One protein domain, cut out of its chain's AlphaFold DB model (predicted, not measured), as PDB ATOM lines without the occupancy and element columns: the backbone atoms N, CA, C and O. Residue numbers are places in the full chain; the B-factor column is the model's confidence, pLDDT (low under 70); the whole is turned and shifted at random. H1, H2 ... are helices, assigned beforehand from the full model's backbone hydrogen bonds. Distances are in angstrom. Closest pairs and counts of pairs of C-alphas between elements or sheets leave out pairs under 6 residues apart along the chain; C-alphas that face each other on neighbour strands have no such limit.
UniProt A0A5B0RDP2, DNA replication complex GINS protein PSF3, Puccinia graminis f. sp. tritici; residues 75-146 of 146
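This is residues 75 to 146 of the 146 residues of the protein "DNA replication complex GINS protein PSF3" of Puccinia graminis f. sp. tritici (UniProt A0A5B0RDP2). One long helix, H4, makes the longest axis: H1 and H3 pack on the part of it nearer its first residue, and its other end, with the tail after it, sticks out of this small body as an arm, residues 137 to 146. H3 folds back into H4 as a helical hairpin, and the short H2 lies between H1 and H3 along the chain. The 72 printed residues have four named helices, in the order H1, H2, H3, H4, and no named strand; the class is all helix. The whole is only just compact, close to loose, with a radius of gyration of the C-alphas of 13.3 A, and spans 47 by 24 by 20 A.

H1, residues 80 to 88, touches H4, residues 120 to 142, which takes part with residues 122 to 129 alone; the closest C-alphas, of Arg 83 and Ser 125, are 6.2 A apart. They run the same way at a steep tilt of 42 degrees. H2, residues 95 to 98, and H3, residues 106 to 116, only just touch, with 3 pairs of C-alphas within 8 A; the closest, of Leu 95 and Trp 106, are 6.0 A apart. H3 and H4 form a hairpin, opposite ways at a shallow tilt of 26 degrees. They touch through residues 122 to 126 of H4 alone, with the closest C-alphas, of Tyr 107 and Leu 126, 6.9 A apart. H1 is apart from H2 and H3, and H2 from H4. Every O i to N i+4 pair is within hydrogen-bond range in H1, 6 of 7 in H3 and 18 of 19 in H4; H2 is too short for such a pair.

H1 begins at C-alpha 80, (-32.092, 100.092, -0.923), and is 12.3 A long; H2 is 5.0 A and H3 16.0 A. H4 is 33.0 A long and ends at C-alpha 142, (-45.542, 69.032, -5.772).

The C-alphas farthest apart, of Met 116 and Asp 146, are 47.6 A apart. The printed part has no cut and no long link; pLDDT is under 70 at residues 102 to 103 and 144 to 146.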
ATOM      1  N   PRO A  75     -35.690 103.294  -9.515       90.94
ATOM      2  CA  PRO A  75     -37.097 103.322  -9.140       90.94
ATOM      3  C   PRO A  75     -37.322 102.820  -7.710       90.94
ATOM      4  O   PRO A  75     -36.608 101.947  -7.209       90.94
ATOM      5  N   LYS A  76     -38.390 103.301  -7.059       90.19
ATOM      6  CA  LYS A  76     -38.751 102.909  -5.679       90.19
ATOM      7  C   LYS A  76     -38.855 101.389  -5.494       90.19
ATOM      8  O   LYS A  76     -38.474 100.882  -4.442       90.19
ATOM      9  N   ALA A  77     -39.295 100.670  -6.528       90.50
ATOM     10  CA  ALA A  77     -39.399  99.210  -6.554       90.50
ATOM     11  C   ALA A  77     -38.057  98.468  -6.382       90.50
ATOM     12  O   ALA A  77     -38.061  97.284  -6.049       90.50
ATOM     13  N   PHE A  78     -36.929  99.156  -6.584       91.25
ATOM     14  CA  PHE A  78     -35.568  98.606  -6.534       91.25
ATOM     15  C   PHE A  78     -34.645  99.387  -5.586       91.25
ATOM     16  O   PHE A  78     -33.422  99.217  -5.595       91.25
ATOM     17  N   ASN A  79     -35.216 100.252  -4.742       91.81
ATOM     18  CA  ASN A  79     -34.442 101.054  -3.806       91.81
ATOM     19  C   ASN A  79     -33.703 100.179  -2.767       91.81
ATOM     20  O   ASN A  79     -33.861  98.957  -2.684       91.81
ATOM     21  N   LEU A  80     -32.857 100.806  -1.948       92.25
ATOM     22  CA  LEU A  80     -32.092 100.092  -0.923       92.25
ATOM     23  C   LEU A  80     -32.984  99.382   0.114       92.25
ATOM     24  O   LEU A  80     -32.664  98.273   0.530       92.25
ATOM     25  N   GLN A  81     -34.110  99.984   0.504       93.69
ATOM     26  CA  GLN A  81     -35.021  99.405   1.498       93.69
ATOM     27  C   GLN A  81     -35.618  98.081   1.015       93.69
ATOM     28  O   GLN A  81     -35.607  97.100   1.759       93.69
ATOM     29  N   ILE A  82     -36.078  98.027  -0.238       94.31
ATOM     30  CA  ILE A  82     -36.601  96.798  -0.841       94.31
ATOM     31  C   ILE A  82     -35.507  95.739  -0.941       94.31
ATOM     32  O   ILE A  82     -35.741  94.589  -0.579       94.31
ATOM     33  N   ARG A  83     -34.295  96.113  -1.360       92.25
ATOM     34  CA  ARG A  83     -33.171  95.168  -1.447       92.25
ATOM     35  C   ARG A  83     -32.788  94.591  -0.082       92.25
ATOM     36  O   ARG A  83     -32.586  93.384   0.026       92.25
ATOM     37  N   ASN A  84     -32.783  95.408   0.970       93.69
ATOM     38  CA  ASN A  84     -32.550  94.943   2.339       93.69
ATOM     39  C   ASN A  84     -33.674  94.016   2.823       93.69
ATOM     40  O   ASN A  84     -33.398  92.971   3.410       93.69
ATOM     41  N   ALA A  85     -34.934  94.352   2.531       94.06
ATOM     42  CA  ALA A  85     -36.073  93.498   2.861       94.06
ATOM     43  C   ALA A  85     -35.997  92.142   2.138       94.06
ATOM     44  O   ALA A  85     -36.229  91.103   2.757       94.06
ATOM     45  N   LEU A  86     -35.602  92.136   0.859       93.94
ATOM     46  CA  LEU A  86     -35.366  90.914   0.088       93.94
ATOM     47  C   LEU A  86     -34.209  90.094   0.664       93.94
ATOM     48  O   LEU A  86     -34.335  88.878   0.773       93.94
ATOM     49  N   SER A  87     -33.119  90.742   1.080       91.38
ATOM     50  CA  SER A  87     -31.994  90.061   1.731       91.38
ATOM     51  C   SER A  87     -32.382  89.433   3.074       91.38
ATOM     52  O   SER A  87     -31.824  88.400   3.433       91.38
ATOM     53  N   ALA A  88     -33.309  90.042   3.818       93.25
ATOM     54  CA  ALA A  88     -33.772  89.530   5.106       93.25
ATOM     55  C   ALA A  88     -34.785  88.384   4.952       93.25
ATOM     56  O   ALA A  88     -34.667  87.344   5.597       93.25
ATOM     57  N   SER A  89     -35.800  88.567   4.105       91.06
ATOM     58  CA  SER A  89     -36.790  87.535   3.800       91.06
ATOM     59  C   SER A  89     -37.447  87.817   2.459       91.06
ATOM     60  O   SER A  89     -38.398  88.598   2.355       91.06
ATOM     61  N   THR A  90     -36.992  87.116   1.421       90.06
ATOM     62  CA  THR A  90     -37.561  87.270   0.079       90.06
ATOM     63  C   THR A  90     -39.053  86.967   0.049       90.06
ATOM     64  O   THR A  90     -39.756  87.606  -0.721       90.06
ATOM     65  N   LYS A  91     -39.554  86.045   0.884       87.62
ATOM     66  CA  LYS A  91     -40.955  85.579   0.889       87.62
ATOM     67  C   LYS A  91     -41.945  86.631   1.387       87.62
ATOM     68  O   LYS A  91     -43.085  86.641   0.937       87.62
ATOM     69  N   ASN A  92     -41.506  87.518   2.278       89.50
ATOM     70  CA  ASN A  92     -42.379  88.501   2.923       89.50
ATOM     71  C   ASN A  92     -42.528  89.798   2.113       89.50
ATOM     72  O   ASN A  92     -43.369  90.633   2.431       89.50
ATOM     73  N   VAL A  93     -41.730  89.975   1.057       92.94
ATOM     74  CA  VAL A  93     -41.826  91.137   0.168       92.94
ATOM     75  C   VAL A  93     -42.901  90.887  -0.890       92.94
ATOM     76  O   VAL A  93     -42.863  89.888  -1.602       92.94
ATOM     77  N   ASN A  94     -43.870  91.785  -1.052       91.88
ATOM     78  CA  ASN A  94     -44.880  91.632  -2.100       91.88
ATOM     79  C   ASN A  94     -44.380  92.206  -3.439       91.88
ATOM     80  O   ASN A  94     -44.583  93.382  -3.730       91.88
ATOM     81  N   LEU A  95     -43.746  91.359  -4.259       92.00
ATOM     82  CA  LEU A  95     -43.200  91.753  -5.567       92.00
ATOM     83  C   LEU A  95     -44.270  92.273  -6.537       92.00
ATOM     84  O   LEU A  95     -44.016  93.219  -7.275       92.00
ATOM     85  N   LYS A  96     -45.481  91.703  -6.501       89.31
ATOM     86  CA  LYS A  96     -46.584  92.123  -7.376       89.31
ATOM     87  C   LYS A  96     -46.960  93.581  -7.125       89.31
ATOM     88  O   LYS A  96     -47.146  94.332  -8.073       89.31
ATOM     89  N   ASN A  97     -47.019  93.990  -5.856       90.56
ATOM     90  CA  ASN A  97     -47.315  95.378  -5.498       90.56
ATOM     91  C   ASN A  97     -46.177  96.327  -5.891       90.56
ATOM     92  O   ASN A  97     -46.441  97.451  -6.304       90.56
ATOM     93  N   LEU A  98     -44.919  95.883  -5.795       89.62
ATOM     94  CA  LEU A  98     -43.768  96.683  -6.229       89.62
ATOM     95  C   LEU A  98     -43.760  96.927  -7.742       89.62
ATOM     96  O   LEU A  98     -43.261  97.955  -8.187       89.62
ATOM     97  N   ALA A  99     -44.334  96.008  -8.513       85.00
ATOM     98  CA  ALA A  99     -44.477  96.108  -9.961       85.00
ATOM     99  C   ALA A  99     -45.915  96.408 -10.403       85.00
ATOM    100  O   ALA A  99     -46.281  96.085 -11.532       85.00
ATOM    101  N   ALA A 100     -46.737  97.024  -9.545       77.25
ATOM    102  CA  ALA A 100     -48.133  97.333  -9.872       77.25
ATOM    103  C   ALA A 100     -48.257  98.165 -11.158       77.25
ATOM    104  O   ALA A 100     -49.154  97.935 -11.962       77.25
ATOM    105  N   ASN A 101     -47.305  99.072 -11.373       70.75
ATOM    106  CA  ASN A 101     -47.244  99.908 -12.565       70.75
ATOM    107  C   ASN A 101     -46.776  99.119 -13.817       70.75
ATOM    108  O   ASN A 101     -47.193  99.453 -14.918       70.75
ATOM    109  N   SER A 102     -46.009  98.026 -13.653       66.56
ATOM    110  CA  SER A 102     -45.479  97.173 -14.741       66.56
ATOM    111  C   SER A 102     -46.358  95.945 -15.040       66.56
ATOM    112  O   SER A 102     -45.849  94.872 -15.366       66.56
ATOM    113  N   GLY A 103     -47.670  96.009 -14.785       69.19
ATOM    114  CA  GLY A 103     -48.559  94.846 -14.950       69.19
ATOM    115  C   GLY A 103     -48.261  93.666 -14.005       69.19
ATOM    116  O   GLY A 103     -48.741  92.557 -14.224       69.19
ATOM    117  N   GLY A 104     -47.487  93.885 -12.936       78.56
ATOM    118  CA  GLY A 104     -47.055  92.853 -11.986       78.56
ATOM    119  C   GLY A 104     -45.710  92.186 -12.314       78.56
ATOM    120  O   GLY A 104     -45.250  91.359 -11.521       78.56
ATOM    121  N   GLY A 105     -45.054  92.558 -13.419       87.00
ATOM    122  CA  GLY A 105     -43.779  91.990 -13.873       87.00
ATOM    123  C   GLY A 105     -42.539  92.574 -13.184       87.00
ATOM    124  O   GLY A 105     -41.762  93.288 -13.808       87.00
ATOM    125  N   TRP A 106     -42.317  92.275 -11.896       91.75
ATOM    126  CA  TRP A 106     -41.155  92.818 -11.156       91.75
ATOM    127  C   TRP A 106     -39.805  92.333 -11.700       91.75
ATOM    128  O   TRP A 106     -38.855  93.111 -11.758       91.75
ATOM    129  N   TYR A 107     -39.723  91.064 -12.109       92.06
ATOM    130  CA  TYR A 107     -38.499  90.491 -12.668       92.06
ATOM    131  C   TYR A 107     -38.156  91.100 -14.026       92.06
ATOM    132  O   TYR A 107     -37.023  91.531 -14.198       92.06
ATOM    133  N   GLU A 108     -39.129  91.223 -14.931       89.38
ATOM    134  CA  GLU A 108     -38.914  91.813 -16.259       89.38
ATOM    135  C   GLU A 108     -38.472  93.273 -16.165       89.38
ATOM    136  O   GLU A 108     -37.471  93.661 -16.760       89.38
ATOM    137  N   SER A 109     -39.127  94.076 -15.317       89.12
ATOM    138  CA  SER A 109     -38.674  95.451 -15.061       89.12
ATOM    139  C   SER A 109     -37.271  95.508 -14.447       89.12
ATOM    140  O   SER A 109     -36.506  96.424 -14.736       89.12
ATOM    141  N   GLY A 110     -36.916  94.543 -13.593       90.75
ATOM    142  CA  GLY A 110     -35.579  94.450 -13.010       90.75
ATOM    143  C   GLY A 110     -34.512  94.068 -14.036       90.75
ATOM    144  O   GLY A 110     -33.419  94.628 -14.002       90.75
ATOM    145  N   MET A 111     -34.833  93.156 -14.955       88.69
ATOM    146  CA  MET A 111     -33.954  92.759 -16.057       88.69
ATOM    147  C   MET A 111     -33.742  93.904 -17.042       88.69
ATOM    148  O   MET A 111     -32.600  94.175 -17.398       88.69
ATOM    149  N   ALA A 112     -34.806  94.630 -17.392       86.19
ATOM    150  CA  ALA A 112     -34.713  95.834 -18.207       86.19
ATOM    151  C   ALA A 112     -33.764  96.863 -17.559       86.19
ATOM    152  O   ALA A 112     -32.817  97.330 -18.181       86.19
ATOM    153  N   LEU A 113     -33.918  97.154 -16.261       87.75
ATOM    154  CA  LEU A 113     -33.014  98.080 -15.557       87.75
ATOM    155  C   LEU A 113     -31.546  97.638 -15.536       87.75
ATOM    156  O   LEU A 113     -30.665  98.496 -15.552       87.75
ATOM    157  N   LEU A 114     -31.275  96.333 -15.479       88.44
ATOM    158  CA  LEU A 114     -29.907  95.813 -15.521       88.44
ATOM    159  C   LEU A 114     -29.234  95.984 -16.883       88.44
ATOM    160  O   LEU A 114     -28.008  96.036 -16.930       88.44
ATOM    161  N   ASP A 115     -30.013  96.070 -17.959       82.44
ATOM    162  CA  ASP A 115     -29.486  96.318 -19.301       82.44
ATOM    163  C   ASP A 115     -28.888  97.730 -19.406       82.44
ATOM    164  O   ASP A 115     -27.804  97.922 -19.948       82.44
ATOM    165  N   MET A 116     -29.536  98.717 -18.775       75.94
ATOM    166  CA  MET A 116     -29.032 100.095 -18.734       75.94
ATOM    167  C   MET A 116     -27.953 100.324 -17.671       75.94
ATOM    168  O   MET A 116     -27.064 101.153 -17.850       75.94
ATOM    169  N   TYR A 117     -28.051  99.636 -16.529       76.62
ATOM    170  CA  TYR A 117     -27.172  99.844 -15.383       76.62
ATOM    171  C   TYR A 117     -26.476  98.547 -14.982       76.62
ATOM    172  O   TYR A 117     -27.105  97.612 -14.480       76.62
ATOM    173  N   VAL A 118     -25.141  98.537 -15.045       70.81
ATOM    174  CA  VAL A 118     -24.328  97.466 -14.451       70.81
ATOM    175  C   VAL A 118     -24.366  97.599 -12.926       70.81
ATOM    176  O   VAL A 118     -23.478  98.165 -12.288       70.81
ATOM    177  N   PHE A 119     -25.439  97.094 -12.319       77.31
ATOM    178  CA  PHE A 119     -25.694  97.219 -10.890       77.31
ATOM    179  C   PHE A 119     -25.702  95.851 -10.206       77.31
ATOM    180  O   PHE A 119     -26.743  95.224  -9.998       77.31
ATOM    181  N   ALA A 120     -24.509  95.400  -9.806       80.50
ATOM    182  CA  ALA A 120     -24.279  94.069  -9.233       80.50
ATOM    183  C   ALA A 120     -25.209  93.727  -8.051       80.50
ATOM    184  O   ALA A 120     -25.637  92.584  -7.895       80.50
ATOM    185  N   LEU A 121     -25.564  94.723  -7.230       83.81
ATOM    186  CA  LEU A 121     -26.460  94.536  -6.085       83.81
ATOM    187  C   LEU A 121     -27.924  94.307  -6.486       83.81
ATOM    188  O   LEU A 121     -28.657  93.636  -5.762       83.81
ATOM    189  N   LEU A 122     -28.381  94.876  -7.603       88.25
ATOM    190  CA  LEU A 122     -29.719  94.580  -8.118       88.25
ATOM    191  C   LEU A 122     -29.754  93.170  -8.696       88.25
ATOM    192  O   LEU A 122     -30.650  92.404  -8.339       88.25
ATOM    193  N   PHE A 123     -28.739  92.799  -9.475       91.06
ATOM    194  CA  PHE A 123     -28.612  91.448 -10.014       91.06
ATOM    195  C   PHE A 123     -28.644  90.383  -8.910       91.06
ATOM    196  O   PHE A 123     -29.432  89.437  -8.983       91.06
ATOM    197  N   SER A 124     -27.875  90.570  -7.832       90.62
ATOM    198  CA  SER A 124     -27.882  89.631  -6.705       90.62
ATOM    199  C   SER A 124     -29.247  89.552  -6.014       90.62
ATOM    200  O   SER A 124     -29.687  88.457  -5.665       90.62
ATOM    201  N   SER A 125     -29.954  90.676  -5.858       91.31
ATOM    202  CA  SER A 125     -31.289  90.703  -5.247       91.31
ATOM    203  C   SER A 125     -32.355  89.997  -6.097       91.31
ATOM    204  O   SER A 125     -33.172  89.241  -5.556       91.31
ATOM    205  N   LEU A 126     -32.312  90.171  -7.424       93.12
ATOM    206  CA  LEU A 126     -33.184  89.482  -8.378       93.12
ATOM    207  C   LEU A 126     -32.948  87.973  -8.295       93.12
ATOM    208  O   LEU A 126     -33.887  87.212  -8.051       93.12
ATOM    209  N   LEU A 127     -31.686  87.559  -8.381       93.31
ATOM    210  CA  LEU A 127     -31.280  86.159  -8.361       93.31
ATOM    211  C   LEU A 127     -31.628  85.482  -7.023       93.31
ATOM    212  O   LEU A 127     -32.249  84.416  -7.010       93.31
ATOM    213  N   LEU A 128     -31.324  86.129  -5.890       92.31
ATOM    214  CA  LEU A 128     -31.685  85.644  -4.553       92.31
ATOM    215  C   LEU A 128     -33.196  85.432  -4.422       92.31
ATOM    216  O   LEU A 128     -33.641  84.372  -3.968       92.31
ATOM    217  N   SER A 129     -33.988  86.428  -4.829       93.62
ATOM    218  CA  SER A 129     -35.447  86.341  -4.755       93.62
ATOM    219  C   SER A 129     -35.998  85.211  -5.624       93.62
ATOM    220  O   SER A 129     -36.869  84.469  -5.165       93.62
ATOM    221  N   PHE A 130     -35.454  85.026  -6.829       93.94
ATOM    222  CA  PHE A 130     -35.875  83.981  -7.754       93.94
ATOM    223  C   PHE A 130     -35.612  82.585  -7.183       93.94
ATOM    224  O   PHE A 130     -36.537  81.777  -7.072       93.94
ATOM    225  N   PHE A 131     -34.383  82.299  -6.742       92.88
ATOM    226  CA  PHE A 131     -34.035  80.966  -6.241       92.88
ATOM    227  C   PHE A 131     -34.776  80.602  -4.950       92.88
ATOM    228  O   PHE A 131     -35.268  79.477  -4.821       92.88
ATOM    229  N   GLN A 132     -34.912  81.543  -4.009       90.88
ATOM    230  CA  GLN A 132     -35.637  81.278  -2.764       90.88
ATOM    231  C   GLN A 132     -37.136  81.047  -2.997       90.88
ATOM    232  O   GLN A 132     -37.736  80.203  -2.324       90.88
ATOM    233  N   ARG A 133     -37.747  81.756  -3.955       91.25
ATOM    234  CA  ARG A 133     -39.169  81.591  -4.297       91.25
ATOM    235  C   ARG A 133     -39.429  80.367  -5.162       91.25
ATOM    236  O   ARG A 133     -40.435  79.703  -4.933       91.25
ATOM    237  N   LYS A 134     -38.516  80.008  -6.073       90.31
ATOM    238  CA  LYS A 134     -38.606  78.782  -6.884       90.31
ATOM    239  C   LYS A 134     -38.813  77.553  -6.005       90.31
ATOM    240  O   LYS A 134     -39.693  76.751  -6.295       90.31
ATOM    241  N   LYS A 135     -38.045  77.431  -4.914       84.38
ATOM    242  CA  LYS A 135     -38.198  76.325  -3.957       84.38
ATOM    243  C   LYS A 135     -39.610  76.278  -3.362       84.38
ATOM    244  O   LYS A 135     -40.230  75.229  -3.358       84.38
ATOM    245  N   VAL A 136     -40.148  77.422  -2.936       85.38
ATOM    246  CA  VAL A 136     -41.504  77.504  -2.361       85.38
ATOM    247  C   VAL A 136     -42.581  77.143  -3.377       85.38
ATOM    248  O   VAL A 136     -43.520  76.432  -3.041       85.38
ATOM    249  N   VAL A 137     -42.458  77.631  -4.612       86.38
ATOM    250  CA  VAL A 137     -43.417  77.323  -5.679       86.38
ATOM    251  C   VAL A 137     -43.363  75.837  -6.023       86.38
ATOM    252  O   VAL A 137     -44.408  75.206  -6.116       86.38
ATOM    253  N   HIS A 138     -42.163  75.264  -6.139       88.75
ATOM    254  CA  HIS A 138     -41.986  73.826  -6.327       88.75
ATOM    255  C   HIS A 138     -42.669  73.030  -5.205       88.75
ATOM    256  O   HIS A 138     -43.505  72.173  -5.482       88.75
ATOM    257  N   ASP A 139     -42.382  73.361  -3.944       87.56
ATOM    258  CA  ASP A 139     -42.976  72.681  -2.790       87.56
ATOM    259  C   ASP A 139     -44.507  72.863  -2.750       87.56
ATOM    260  O   ASP A 139     -45.228  71.945  -2.380       87.56
ATOM    261  N   SER A 140     -45.041  74.004  -3.192       86.12
ATOM    262  CA  SER A 140     -46.493  74.223  -3.277       86.12
ATOM    263  C   SER A 140     -47.170  73.427  -4.396       86.12
ATOM    264  O   SER A 140     -48.351  73.111  -4.264       86.12
ATOM    265  N   LEU A 141     -46.479  73.174  -5.508       86.12
ATOM    266  CA  LEU A 141     -47.036  72.459  -6.660       86.12
ATOM    267  C   LEU A 141     -46.928  70.939  -6.502       86.12
ATOM    268  O   LEU A 141     -47.810  70.219  -6.961       86.12
ATOM    269  N   PHE A 142     -45.867  70.460  -5.849       87.06
ATOM    270  CA  PHE A 142     -45.542  69.032  -5.772       87.06
ATOM    271  C   PHE A 142     -45.544  68.466  -4.345       87.06
ATOM    272  O   PHE A 142     -45.537  67.253  -4.172       87.06
ATOM    273  N   GLY A 143     -45.574  69.307  -3.311       70.38
ATOM    274  CA  GLY A 143     -45.441  68.903  -1.906       70.38
ATOM    275  C   GLY A 143     -46.731  68.461  -1.216       70.38
ATOM    276  O   GLY A 143     -46.786  68.493   0.011       70.38
ATOM    277  N   LYS A 144     -47.773  68.068  -1.959       60.00
ATOM    278  CA  LYS A 144     -48.987  67.478  -1.376       60.00
ATOM    279  C   LYS A 144     -49.341  66.143  -2.036       60.00
ATOM    280  O   LYS A 144     -50.258  66.050  -2.846       60.00
ATOM    281  N   GLN A 145     -48.595  65.115  -1.648       53.94
ATOM    282  CA  GLN A 145     -49.086  63.749  -1.500       53.94
ATOM    283  C   GLN A 145     -48.699  63.332  -0.082       53.94
ATOM    284  O   GLN A 145     -47.518  63.119   0.161       53.94
ATOM    285  N   ASP A 146     -49.669  63.431   0.831       45.19
ATOM    286  CA  ASP A 146     -49.877  62.648   2.067       45.19
ATOM    287  C   ASP A 146     -50.917  63.356   2.957       45.19
ATOM    288  O   ASP A 146     -50.737  64.555   3.289       45.19
TER     289      ASP A 146